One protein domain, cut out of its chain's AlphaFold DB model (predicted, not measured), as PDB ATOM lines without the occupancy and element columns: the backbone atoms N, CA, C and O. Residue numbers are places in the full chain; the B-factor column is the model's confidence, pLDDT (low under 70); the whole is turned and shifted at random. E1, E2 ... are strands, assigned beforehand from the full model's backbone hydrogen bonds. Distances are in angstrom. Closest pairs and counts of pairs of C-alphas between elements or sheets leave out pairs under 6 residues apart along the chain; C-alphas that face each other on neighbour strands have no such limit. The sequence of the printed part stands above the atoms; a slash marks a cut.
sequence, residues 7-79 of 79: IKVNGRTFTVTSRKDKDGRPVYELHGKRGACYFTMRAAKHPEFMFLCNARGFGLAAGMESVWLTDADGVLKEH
ATOM      1  N   ILE A   7      14.682   8.352 -33.974       91.81
ATOM      2  CA  ILE A   7      13.839   8.809 -35.081       91.81
ATOM      3  C   ILE A   7      14.691   9.553 -36.104       91.81
ATOM      4  O   ILE A   7      15.644  10.255 -35.754       91.81
ATOM      5  N   LYS A   8      14.338   9.420 -37.382       92.50
ATOM      6  CA  LYS A   8      14.881  10.242 -38.461       92.50
ATOM      7  C   LYS A   8      13.838  11.287 -38.848       92.50
ATOM      8  O   LYS A   8      12.714  10.914 -39.145       92.50
ATOM      9  N   VAL A   9      14.227  12.558 -38.822       90.62
ATOM     10  CA  VAL A   9      13.386  13.711 -39.173       90.62
ATOM     11  C   VAL A   9      14.148  14.577 -40.164       90.62
ATOM     12  O   VAL A   9      15.289  14.959 -39.870       90.62
ATOM     13  N   ASN A  10      13.575  14.876 -41.334       89.50
ATOM     14  CA  ASN A  10      14.253  15.648 -42.389       89.50
ATOM     15  C   ASN A  10      15.689  15.151 -42.684       89.50
ATOM     16  O   ASN A  10      16.641  15.922 -42.835       89.50
ATOM     17  N   GLY A  11      15.888  13.831 -42.684       88.12
ATOM     18  CA  GLY A  11      17.200  13.225 -42.929       88.12
ATOM     19  C   GLY A  11      18.166  13.200 -41.733       88.12
ATOM     20  O   GLY A  11      19.232  12.594 -41.844       88.12
ATOM     21  N   ARG A  12      17.817  13.808 -40.593       89.75
ATOM     22  CA  ARG A  12      18.649  13.884 -39.380       89.75
ATOM     23  C   ARG A  12      18.175  12.873 -38.335       89.75
ATOM     24  O   ARG A  12      16.982  12.777 -38.082       89.75
ATOM     25  N   THR A  13      19.101  12.149 -37.710       92.44
ATOM     26  CA  THR A  13      18.790  11.206 -36.621       92.44
ATOM     27  C   THR A  13      18.775  11.911 -35.268       92.44
ATOM     28  O   THR A  13      19.679  12.699 -34.969       92.44
ATOM     29  N   PHE A  14      17.778  11.581 -34.451       93.06
ATOM     30  CA  PHE A  14      17.599  12.053 -33.083       93.06
ATOM     31  C   PHE A  14      17.414  10.877 -32.137       93.06
ATOM     32  O   PHE A  14      16.707   9.923 -32.460       93.06
ATOM     33  N   THR A  15      17.989  10.987 -30.945       94.12
ATOM     34  CA  THR A  15      17.594  10.158 -29.806       94.12
ATOM     35  C   THR A  15      16.344  10.761 -29.178       94.12
ATOM     36  O   THR A  15      16.278  11.973 -28.976       94.12
ATOM     37  N   VAL A  16      15.366   9.924 -28.861       93.88
ATOM     38  CA  VAL A  16      14.074  10.332 -28.314       93.88
ATOM     39  C   VAL A  16      13.973   9.901 -26.861       93.88
ATOM     40  O   VAL A  16      14.149   8.727 -26.527       93.88
ATOM     41  N   THR A  17      13.624  10.846 -25.999       92.50
ATOM     42  CA  THR A  17      13.108  10.553 -24.662       92.50
ATOM     43  C   THR A  17      11.642  10.966 -24.586       92.50
ATOM     44  O   THR A  17      11.161  11.743 -25.411       92.50
ATOM     45  N   SER A  18      10.894  10.405 -23.638       91.62
ATOM     46  CA  SER A  18       9.483  10.742 -23.457       91.62
ATOM     47  C   SER A  18       9.127  10.878 -21.988       91.62
ATOM     48  O   SER A  18       9.545  10.062 -21.166       91.62
ATOM     49  N   ARG A  19       8.273  11.848 -21.682       90.25
ATOM     50  CA  ARG A  19       7.629  12.041 -20.376       90.25
ATOM     51  C   ARG A  19       6.123  12.141 -20.555       90.25
ATOM     52  O   ARG A  19       5.663  12.412 -21.656       90.25
ATOM     53  N   LYS A  20       5.345  11.939 -19.495       91.88
ATOM     54  CA  LYS A  20       3.895  12.171 -19.548       91.88
ATOM     55  C   LYS A  20       3.584  13.644 -19.282       91.88
ATOM     56  O   LYS A  20       4.215  14.257 -18.418       91.88
ATOM     57  N   ASP A  21       2.638  14.210 -20.024       87.88
ATOM     58  CA  ASP A  21       2.018  15.489 -19.685       87.88
ATOM     59  C   ASP A  21       0.974  15.330 -18.564       87.88
ATOM     60  O   ASP A  21       0.793  14.253 -17.990       87.88
ATOM     61  N   LYS A  22       0.282  16.431 -18.249       88.06
ATOM     62  CA  LYS A  22      -0.787  16.479 -17.240       88.06
ATOM     63  C   LYS A  22      -1.967  15.545 -17.547       88.06
ATOM     64  O   LYS A  22      -2.659  15.137 -16.623       88.06
ATOM     65  N   ASP A  23      -2.174  15.215 -18.820       87.69
ATOM     66  CA  ASP A  23      -3.270  14.382 -19.317       87.69
ATOM     67  C   ASP A  23      -2.802  12.922 -19.514       87.69
ATOM     68  O   ASP A  23      -3.533  12.085 -20.044       87.69
ATOM     69  N   GLY A  24      -1.574  12.596 -19.087       88.50
ATOM     70  CA  GLY A  24      -0.981  11.264 -19.185       88.50
ATOM     71  C   GLY A  24      -0.438  10.907 -20.570       88.50
ATOM     72  O   GLY A  24       0.026   9.779 -20.758       88.50
ATOM     73  N   ARG A  25      -0.468  11.840 -21.528       88.44
ATOM     74  CA  ARG A  25      -0.017  11.624 -22.908       88.44
ATOM     75  C   ARG A  25       1.496  11.801 -23.009       88.44
ATOM     76  O   ARG A  25       2.056  12.628 -22.288       88.44
ATOM     77  N   PRO A  26       2.186  11.061 -23.890       91.06
ATOM     78  CA  PRO A  26       3.615  11.254 -24.055       91.06
ATOM     79  C   PRO A  26       3.924  12.638 -24.649       91.06
ATOM     80  O   PRO A  26       3.239  13.136 -25.537       91.06
ATOM     81  N   VAL A  27       4.980  13.256 -24.151       91.56
ATOM     82  CA  VAL A  27       5.658  14.415 -24.721       91.56
ATOM     83  C   VAL A  27       7.067  13.953 -25.005       91.56
ATOM     84  O   VAL A  27       7.737  13.434 -24.108       91.56
ATOM     85  N   TYR A  28       7.491  14.115 -26.248       93.44
ATOM     86  CA  TYR A  28       8.773  13.638 -26.723       93.44
ATOM     87  C   TYR A  28       9.789  14.771 -26.731       93.44
ATOM     88  O   TYR A  28       9.483  15.886 -27.156       93.44
ATOM     89  N   GLU A  29      11.004  14.462 -26.291       93.00
ATOM     90  CA  GLU A  29      12.173  15.322 -26.419       93.00
ATOM     91  C   GLU A  29      13.166  14.661 -27.379       93.00
ATOM     92  O   GLU A  29      13.568  13.509 -27.194       93.00
ATOM     93  N   LEU A  30      13.518  15.379 -28.444       93.19
ATOM     94  CA  LEU A  30      14.414  14.927 -29.502       93.19
ATOM     95  C   LEU A  30      15.782  15.573 -29.307       93.19
ATOM     96  O   LEU A  30      15.922  16.794 -29.399       93.19
ATOM     97  N   HIS A  31      16.802  14.743 -29.117       91.44
ATOM     98  CA  HIS A  31      18.187  15.158 -28.929       91.44
ATOM     99  C   HIS A  31      19.008  14.805 -30.165       91.44
ATOM    100  O   HIS A  31      19.136  13.643 -30.549       91.44
ATOM    101  N   GLY A  32      19.553  15.830 -30.812       90.00
ATOM    102  CA  GLY A  32      20.369  15.708 -32.011       90.00
ATOM    103  C   GLY A  32      21.830  16.075 -31.767       90.00
ATOM    104  O   GLY A  32      22.255  16.473 -30.680       90.00
ATOM    105  N   LYS A  33      22.626  15.991 -32.835       86.44
ATOM    106  CA  LYS A  33      24.034  16.415 -32.820       86.44
ATOM    107  C   LYS A  33      24.172  17.900 -32.461       86.44
ATOM    108  O   LYS A  33      23.267  18.699 -32.688       86.44
ATOM    109  N   ARG A  34      25.351  18.278 -31.950       84.56
ATOM    110  CA  ARG A  34      25.709  19.670 -31.590       84.56
ATOM    111  C   ARG A  34      24.749  20.304 -30.566       84.56
ATOM    112  O   ARG A  34      24.585  21.520 -30.527       84.56
ATOM    113  N   GLY A  35      24.123  19.472 -29.730       82.25
ATOM    114  CA  GLY A  35      23.201  19.909 -28.684       82.25
ATOM    115  C   GLY A  35      21.845  20.392 -29.202       82.25
ATOM    116  O   GLY A  35      21.156  21.107 -28.477       82.25
ATOM    117  N   ALA A  36      21.466  20.036 -30.434       86.12
ATOM    118  CA  ALA A  36      20.118  20.286 -30.924       86.12
ATOM    119  C   ALA A  36      19.105  19.586 -30.005       86.12
ATOM    120  O   ALA A  36      19.276  18.410 -29.684       86.12
ATOM    121  N   CYS A  37      18.087  20.317 -29.565       89.44
ATOM    122  CA  CYS A  37      17.076  19.812 -28.650       89.44
ATOM    123  C   CYS A  37      15.713  20.381 -29.041       89.44
ATOM    124  O   CYS A  37      15.579  21.596 -29.213       89.44
ATOM    125  N   TYR A  38      14.725  19.505 -29.179       91.00
ATOM    126  CA  TYR A  38      13.356  19.864 -29.526       91.00
ATOM    127  C   TYR A  38      12.380  19.147 -28.604       91.00
ATOM    128  O   TYR A  38      12.668  18.040 -28.161       91.00
ATOM    129  N   PHE A  39      11.219  19.743 -28.363       91.38
ATOM    130  CA  PHE A  39      10.102  19.085 -27.690       91.38
ATOM    131  C   PHE A  39       8.870  19.080 -28.592       91.38
ATOM    132  O   PHE A  39       8.694  19.970 -29.425       91.38
ATOM    133  N   THR A  40       8.005  18.084 -28.434       92.38
ATOM    134  CA  THR A  40       6.739  18.011 -29.175       92.38
ATOM    135  C   THR A  40       5.636  18.808 -28.496       92.38
ATOM    136  O   THR A  40       5.442  18.693 -27.283       92.38
ATOM    137  N   MET A  41       4.831  19.514 -29.283       91.38
ATOM    138  CA  MET A  41       3.545  20.065 -28.853       91.38
ATOM    139  C   MET A  41       2.413  19.417 -29.645       91.38
ATOM    140  O   MET A  41       2.444  19.416 -30.873       91.38
ATOM    141  N   ARG A  42       1.412  18.861 -28.951       92.62
ATOM    142  CA  ARG A  42       0.254  18.221 -29.595       92.62
ATOM    143  C   ARG A  42      -0.687  19.247 -30.210       92.62
ATOM    144  O   ARG A  42      -0.973  20.281 -29.603       92.62
ATOM    145  N   ALA A  43      -1.225  18.924 -31.383       91.69
ATOM    146  CA  ALA A  43      -2.337  19.665 -31.954       91.69
ATOM    147  C   ALA A  43      -3.611  19.431 -31.129       91.69
ATOM    148  O   ALA A  43      -3.936  18.312 -30.739       91.69
ATOM    149  N   ALA A  44      -4.366  20.502 -30.878       88.25
ATOM    150  CA  ALA A  44      -5.549  20.436 -30.021       88.25
ATOM    151  C   ALA A  44      -6.695  19.604 -30.626       88.25
ATOM    152  O   ALA A  44      -7.379  18.885 -29.905       88.25
ATOM    153  N   LYS A  45      -6.910  19.712 -31.945       91.12
ATOM    154  CA  LYS A  45      -7.995  19.011 -32.660       91.12
ATOM    155  C   LYS A  45      -7.619  17.597 -33.109       91.12
ATOM    156  O   LYS A  45      -8.511  16.789 -33.324       91.12
ATOM    157  N   HIS A  46      -6.322  17.332 -33.230       91.31
ATOM    158  CA  HIS A  46      -5.758  16.074 -33.704       91.31
ATOM    159  C   HIS A  46      -4.589  15.681 -32.794       91.31
ATOM    160  O   HIS A  46      -3.433  15.956 -33.122       91.31
ATOM    161  N   PRO A  47      -4.869  15.149 -31.591       89.44
ATOM    162  CA  PRO A  47      -3.846  14.882 -30.586       89.44
ATOM    163  C   PRO A  47      -2.810  13.839 -31.020       89.44
ATOM    164  O   PRO A  47      -1.750  13.778 -30.403       89.44
ATOM    165  N   GLU A  48      -3.097  13.051 -32.056       91.38
ATOM    166  CA  GLU A  48      -2.178  12.138 -32.737       91.38
ATOM    167  C   GLU A  48      -1.078  12.850 -33.536       91.38
ATOM    168  O   GLU A  48      -0.096  12.209 -33.907       91.38
ATOM    169  N   PHE A  49      -1.224  14.154 -33.800       94.25
ATOM    170  CA  PHE A  49      -0.232  14.973 -34.488       94.25
ATOM    171  C   PHE A  49       0.440  15.959 -33.539       94.25
ATOM    172  O   PHE A  49      -0.172  16.553 -32.645       94.25
ATOM    173  N   MET A  50       1.731  16.160 -33.763       94.31
ATOM    174  CA  MET A  50       2.585  17.015 -32.955       94.31
ATOM    175  C   MET A  50       3.514  17.830 -33.838       94.31
ATOM    176  O   MET A  50       4.029  17.309 -34.817       94.31
ATOM    177  N   PHE A  51       3.799  19.068 -33.458       91.88
ATOM    178  CA  PHE A  51       4.842  19.864 -34.102       91.88
ATOM    179  C   PHE A  51       6.079  19.955 -33.210       91.88
ATOM    180  O   PHE A  51       5.985  19.878 -31.979       91.88
ATOM    181  N   LEU A  52       7.247  20.099 -33.840       90.75
ATOM    182  CA  LEU A  52       8.511  20.273 -33.132       90.75
ATOM    183  C   LEU A  52       8.733  21.731 -32.741       90.75
ATOM    184  O   LEU A  52       8.761  22.628 -33.580       90.75
ATOM    185  N   CYS A  53       8.991  21.942 -31.457       87.44
ATOM    186  CA  CYS A  53       9.406  23.218 -30.900       87.44
ATOM    187  C   CYS A  53      10.873  23.154 -30.505       87.44
ATOM    188  O   CYS A  53      11.310  22.197 -29.869       87.44
ATOM    189  N   ASN A  54      11.647  24.181 -30.848       86.88
ATOM    190  CA  ASN A  54      13.023  24.289 -30.372       86.88
ATOM    191  C   ASN A  54      13.023  24.497 -28.849       86.88
ATOM    192  O   ASN A  54      12.378  25.413 -28.344       86.88
ATOM    193  N   ALA A  55      13.748  23.646 -28.122       83.44
ATOM    194  CA  ALA A  55      13.845  23.730 -26.667       83.44
ATOM    195  C   ALA A  55      14.780  24.859 -26.196       83.44
ATOM    196  O   ALA A  55      14.768  25.227 -25.022       83.44
ATOM    197  N   ARG A  56      15.612  25.417 -27.086       74.81
ATOM    198  CA  ARG A  56      16.499  26.541 -26.769       74.81
ATOM    199  C   ARG A  56      15.785  27.856 -27.068       74.81
ATOM    200  O   ARG A  56      15.490  28.157 -28.218       74.81
ATOM    201  N   GLY A  57      15.565  28.662 -26.025       59.78
ATOM    202  CA  GLY A  57      14.894  29.967 -26.119       59.78
ATOM    203  C   GLY A  57      15.622  31.019 -26.968       59.78
ATOM    204  O   GLY A  57      15.026  32.038 -27.294       59.78
ATOM    205  N   PHE A  58      16.881  30.780 -27.356       52.31
ATOM    206  CA  PHE A  58      17.642  31.621 -28.282       52.31
ATOM    207  C   PHE A  58      18.486  30.750 -29.223       52.31
ATOM    208  O   PHE A  58      19.313  29.955 -28.774       52.31
ATOM    209  N   GLY A  59      18.297  30.933 -30.533       52.44
ATOM    210  CA  GLY A  59      19.121  30.331 -31.583       52.44
ATOM    211  C   GLY A  59      18.351  29.401 -32.522       52.44
ATOM    212  O   GLY A  59      17.856  28.360 -32.104       52.44
ATOM    213  N   LEU A  60      18.297  29.811 -33.797       48.50
ATOM    214  CA  LEU A  60      17.988  29.041 -35.011       48.50
ATOM    215  C   LEU A  60      17.272  27.700 -34.769       48.50
ATOM    216  O   LEU A  60      17.909  26.653 -34.645       48.50
ATOM    217  N   ALA A  61      15.939  27.708 -34.851       54.97
ATOM    218  CA  ALA A  61      15.146  26.517 -35.169       54.97
ATOM    219  C   ALA A  61      15.382  26.075 -36.633       54.97
ATOM    220  O   ALA A  61      14.450  25.806 -37.383       54.97
ATOM    221  N   ALA A  62      16.641  26.042 -37.083       60.06
ATOM    222  CA  ALA A  62      16.969  25.912 -38.493       60.06
ATOM    223  C   ALA A  62      16.568  24.530 -39.031       60.06
ATOM    224  O   ALA A  62      17.221  23.509 -38.766       60.06
ATOM    225  N   GLY A  63      15.507  24.528 -39.837       68.56
ATOM    226  CA  GLY A  63      15.076  23.390 -40.647       68.56
ATOM    227  C   GLY A  63      14.143  22.395 -39.957       68.56
ATOM    228  O   GLY A  63      14.050  21.268 -40.436       68.56
ATOM    229  N   MET A  64      13.498  22.779 -38.848       77.19
ATOM    230  CA  MET A  64      12.414  21.990 -38.225       77.19
ATOM    231  C   MET A  64      11.057  22.700 -38.237       77.19
ATOM    232  O   MET A  64      10.061  22.147 -37.777       77.19
ATOM    233  N   GLU A  65      11.005  23.915 -38.784       70.75
ATOM    234  CA  GLU A  65       9.754  24.609 -39.067       70.75
ATOM    235  C   GLU A  65       8.921  23.751 -40.032       70.75
ATOM    236  O   GLU A  65       9.431  23.289 -41.052       70.75
ATOM    237  N   SER A  66       7.645  23.528 -39.712       81.19
ATOM    238  CA  SER A  66       6.699  22.684 -40.473       81.19
ATOM    239  C   SER A  66       6.866  21.165 -40.358       81.19
ATOM    240  O   SER A  66       6.131  20.440 -41.024       81.19
ATOM    241  N   VAL A  67       7.763  20.657 -39.507       89.88
ATOM    242  CA  VAL A  67       7.801  19.214 -39.232       89.88
ATOM    243  C   VAL A  67       6.642  18.829 -38.323       89.88
ATOM    244  O   VAL A  67       6.517  19.338 -37.203       89.88
ATOM    245  N   TRP A  68       5.863  17.860 -38.791       93.25
ATOM    246  CA  TRP A  68       4.852  17.173 -38.008       93.25
ATOM    247  C   TRP A  68       5.308  15.754 -37.692       93.25
ATOM    248  O   TRP A  68       5.874  15.058 -38.531       93.25
ATOM    249  N   LEU A  69       5.065  15.334 -36.459       94.69
ATOM    250  CA  LEU A  69       5.254  13.973 -35.989       94.69
ATOM    251  C   LEU A  69       3.898  13.371 -35.637       94.69
ATOM    252  O   LEU A  69       2.963  14.093 -35.282       94.69
ATOM    253  N   THR A  70       3.814  12.046 -35.663       94.81
ATOM    254  CA  THR A  70       2.652  11.304 -35.181       94.81
ATOM    255  C   THR A  70       3.054  10.114 -34.324       94.81
ATOM    256  O   THR A  70       4.113   9.521 -34.521       94.81
ATOM    257  N   ASP A  71       2.203   9.782 -33.358       92.75
ATOM    258  CA  ASP A  71       2.291   8.587 -32.519       92.75
ATOM    259  C   ASP A  71       1.015   7.726 -32.576       92.75
ATOM    260  O   ASP A  71       0.783   6.911 -31.684       92.75
ATOM    261  N   ALA A  72       0.203   7.872 -33.633       91.44
ATOM    262  CA  ALA A  72      -1.088   7.189 -33.789       91.44
ATOM    263  C   ALA A  72      -1.007   5.654 -33.654       91.44
ATOM    264  O   ALA A  72      -1.905   5.036 -33.087       91.44
ATOM    265  N   ASP A  73       0.093   5.051 -34.112       89.06
ATOM    266  CA  ASP A  73       0.312   3.597 -34.063       89.06
ATOM    267  C   ASP A  73       1.065   3.151 -32.791       89.06
ATOM    268  O   ASP A  73       1.596   2.045 -32.721       89.06
ATOM    269  N   GLY A  74       1.185   4.034 -31.792       85.25
ATOM    270  CA  GLY A  74       1.953   3.798 -30.565       85.25
ATOM    271  C   GLY A  74       3.471   3.971 -30.713       85.25
ATOM    272  O   GLY A  74       4.205   3.780 -29.743       85.25
ATOM    273  N   VAL A  75       3.950   4.356 -31.901       88.56
ATOM    274  CA  VAL A  75       5.367   4.617 -32.203       88.56
ATOM    275  C   VAL A  75       5.506   6.015 -32.796       88.56
ATOM    276  O   VAL A  75       4.792   6.357 -33.737       88.56
ATOM    277  N   LEU A  76       6.439   6.809 -32.265       91.69
ATOM    278  CA  LEU A  76       6.724   8.147 -32.783       91.69
ATOM    279  C   LEU A  76       7.401   8.062 -34.157       91.69
ATOM    280  O   LEU A  76       8.445   7.424 -34.299       91.69
ATOM    281  N   LYS A  77       6.848   8.763 -35.147       92.75
ATOM    282  CA  LYS A  77       7.385   8.864 -36.509       92.75
ATOM    283  C   LYS A  77       7.132  10.246 -37.108       92.75
ATOM    284  O   LYS A  77       6.287  10.993 -36.619       92.75
ATOM    285  N   GLU A  78       7.880  10.583 -38.152       92.44
ATOM    286  CA  GLU A  78       7.587  11.741 -39.005       92.44
ATOM    287  C   GLU A  78       6.267  11.485 -39.753       92.44
ATOM    288  O   GLU A  78       6.023  10.347 -40.169       92.44
ATOM    289  N   HIS A  79       5.390  12.493 -39.814       89.75
ATOM    290  CA  HIS A  79       4.079  12.394 -40.460       89.75
ATOM    291  C   HIS A  79       4.187  12.497 -41.981       89.75
ATOM    292  O   HIS A  79       4.887  13.416 -42.463       89.75
TER     293      HIS A  79
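What this domain is: This is residues 7 to 79 of the 79 residues of an uncharacterized protein of Planctomycetes bacterium SM23_65 (UniProt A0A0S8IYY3). Picture a single sheet of six antiparallel strands curled into a partly closed barrel, with the long strand E2 sweeping along one side and the short strands E1 and E6 as the two edges, which stay apart. The last residues fold back beside E6, with residues 77 to 78 in the opening between E6 and E1, while the long loop of residues 55 to 67 swings out from the end of E5 before returning to E6. You have 73 printed residues, with no named helix and six named strands that come along the chain in the same order as across the sheet, E1 E2 E3 E4 E5 E6. The class is all strand, although under half of the residues, 33 of 73, are in named strands. The whole is compact and rounded, with a radius of gyration of the C-alphas of 11.7 A and spans of 31 by 24 by 20 A.

How they stand to each other: Start at Ile 7, where E1, residues 7 to 9, forms a hairpin with E2, residues 12 to 20. Look at N 7 and O 14, 3.0 A apart and within hydrogen-bond range, and at the C-alphas of Lys 8 and Thr 13, which face each other at 4.4 A. The pairing of E2 is staggered: its residues 12 to 14 pair with E1, and its residues 15 to 20 pair with E3, residues 26 to 31. In the hairpin of E2 and E3, antiparallel at 146 degrees, you will find N 17 and O 29 at 2.9 A and N 27 and O 19 at 2.7 A, both within hydrogen-bond range. Next, E3 forms a hairpin with E4, residues 37 to 42; they are antiparallel at 156 degrees, with N 30 and O 38 within hydrogen-bond range at 2.8 A. E4 in turn forms a hairpin with E5, residues 49 to 54, where N 53 and O 39 are within hydrogen-bond range at 2.8 A and the C-alphas of Arg 42 and Met 50 face each other at 4.3 A. E5 and E6, residues 68 to 70, are a hairpin too, antiparallel at 130 degrees, with N 50 and O 69 within hydrogen-bond range at 2.8 A. The six strands make a meander, each strand the antiparallel neighbour of the one before. From edge to edge the way across the sheet turns by 212 degrees, and the sheet is curled like part of a barrel. The edge strands E1 and E6 are apart, and E1 and E3 are only just apart, with a closest distance of 8.3 A. Past E6, look at residues 77 to 78, which pair antiparallel with residues 69 to 70 of E6.

Where its parts are: Find C-alpha 7 at (13.839, 8.809, -35.081), where E1 begins. E2, the longest strand, starts at C-alpha 12 at (18.649, 13.884, -39.380) and runs 24.8 A to C-alpha 20 at (3.895, 12.171, -19.548). E3 measures 15.9 A from first to last C-alpha, E4 16.9 A and E5 16.7 A. E6 is short, and you reach its end at C-alpha 70 at (2.652, 11.304, -35.181).

The domain as a whole: The two C-alphas farthest apart are those of Arg 34 and Lys 45, 33.7 A from each other. The printed part has no cut and ends at His 79, the chain's last residue. The links E1 to E2, E2 to E3 and E3 to E4 are tight, E4 to E5 is short, and E5 to E6 is long, with 13 residues. Check the B-factor column in that long link: residues 57 to 63 are under 70, while the mean pLDDT of the printed part is 86.5.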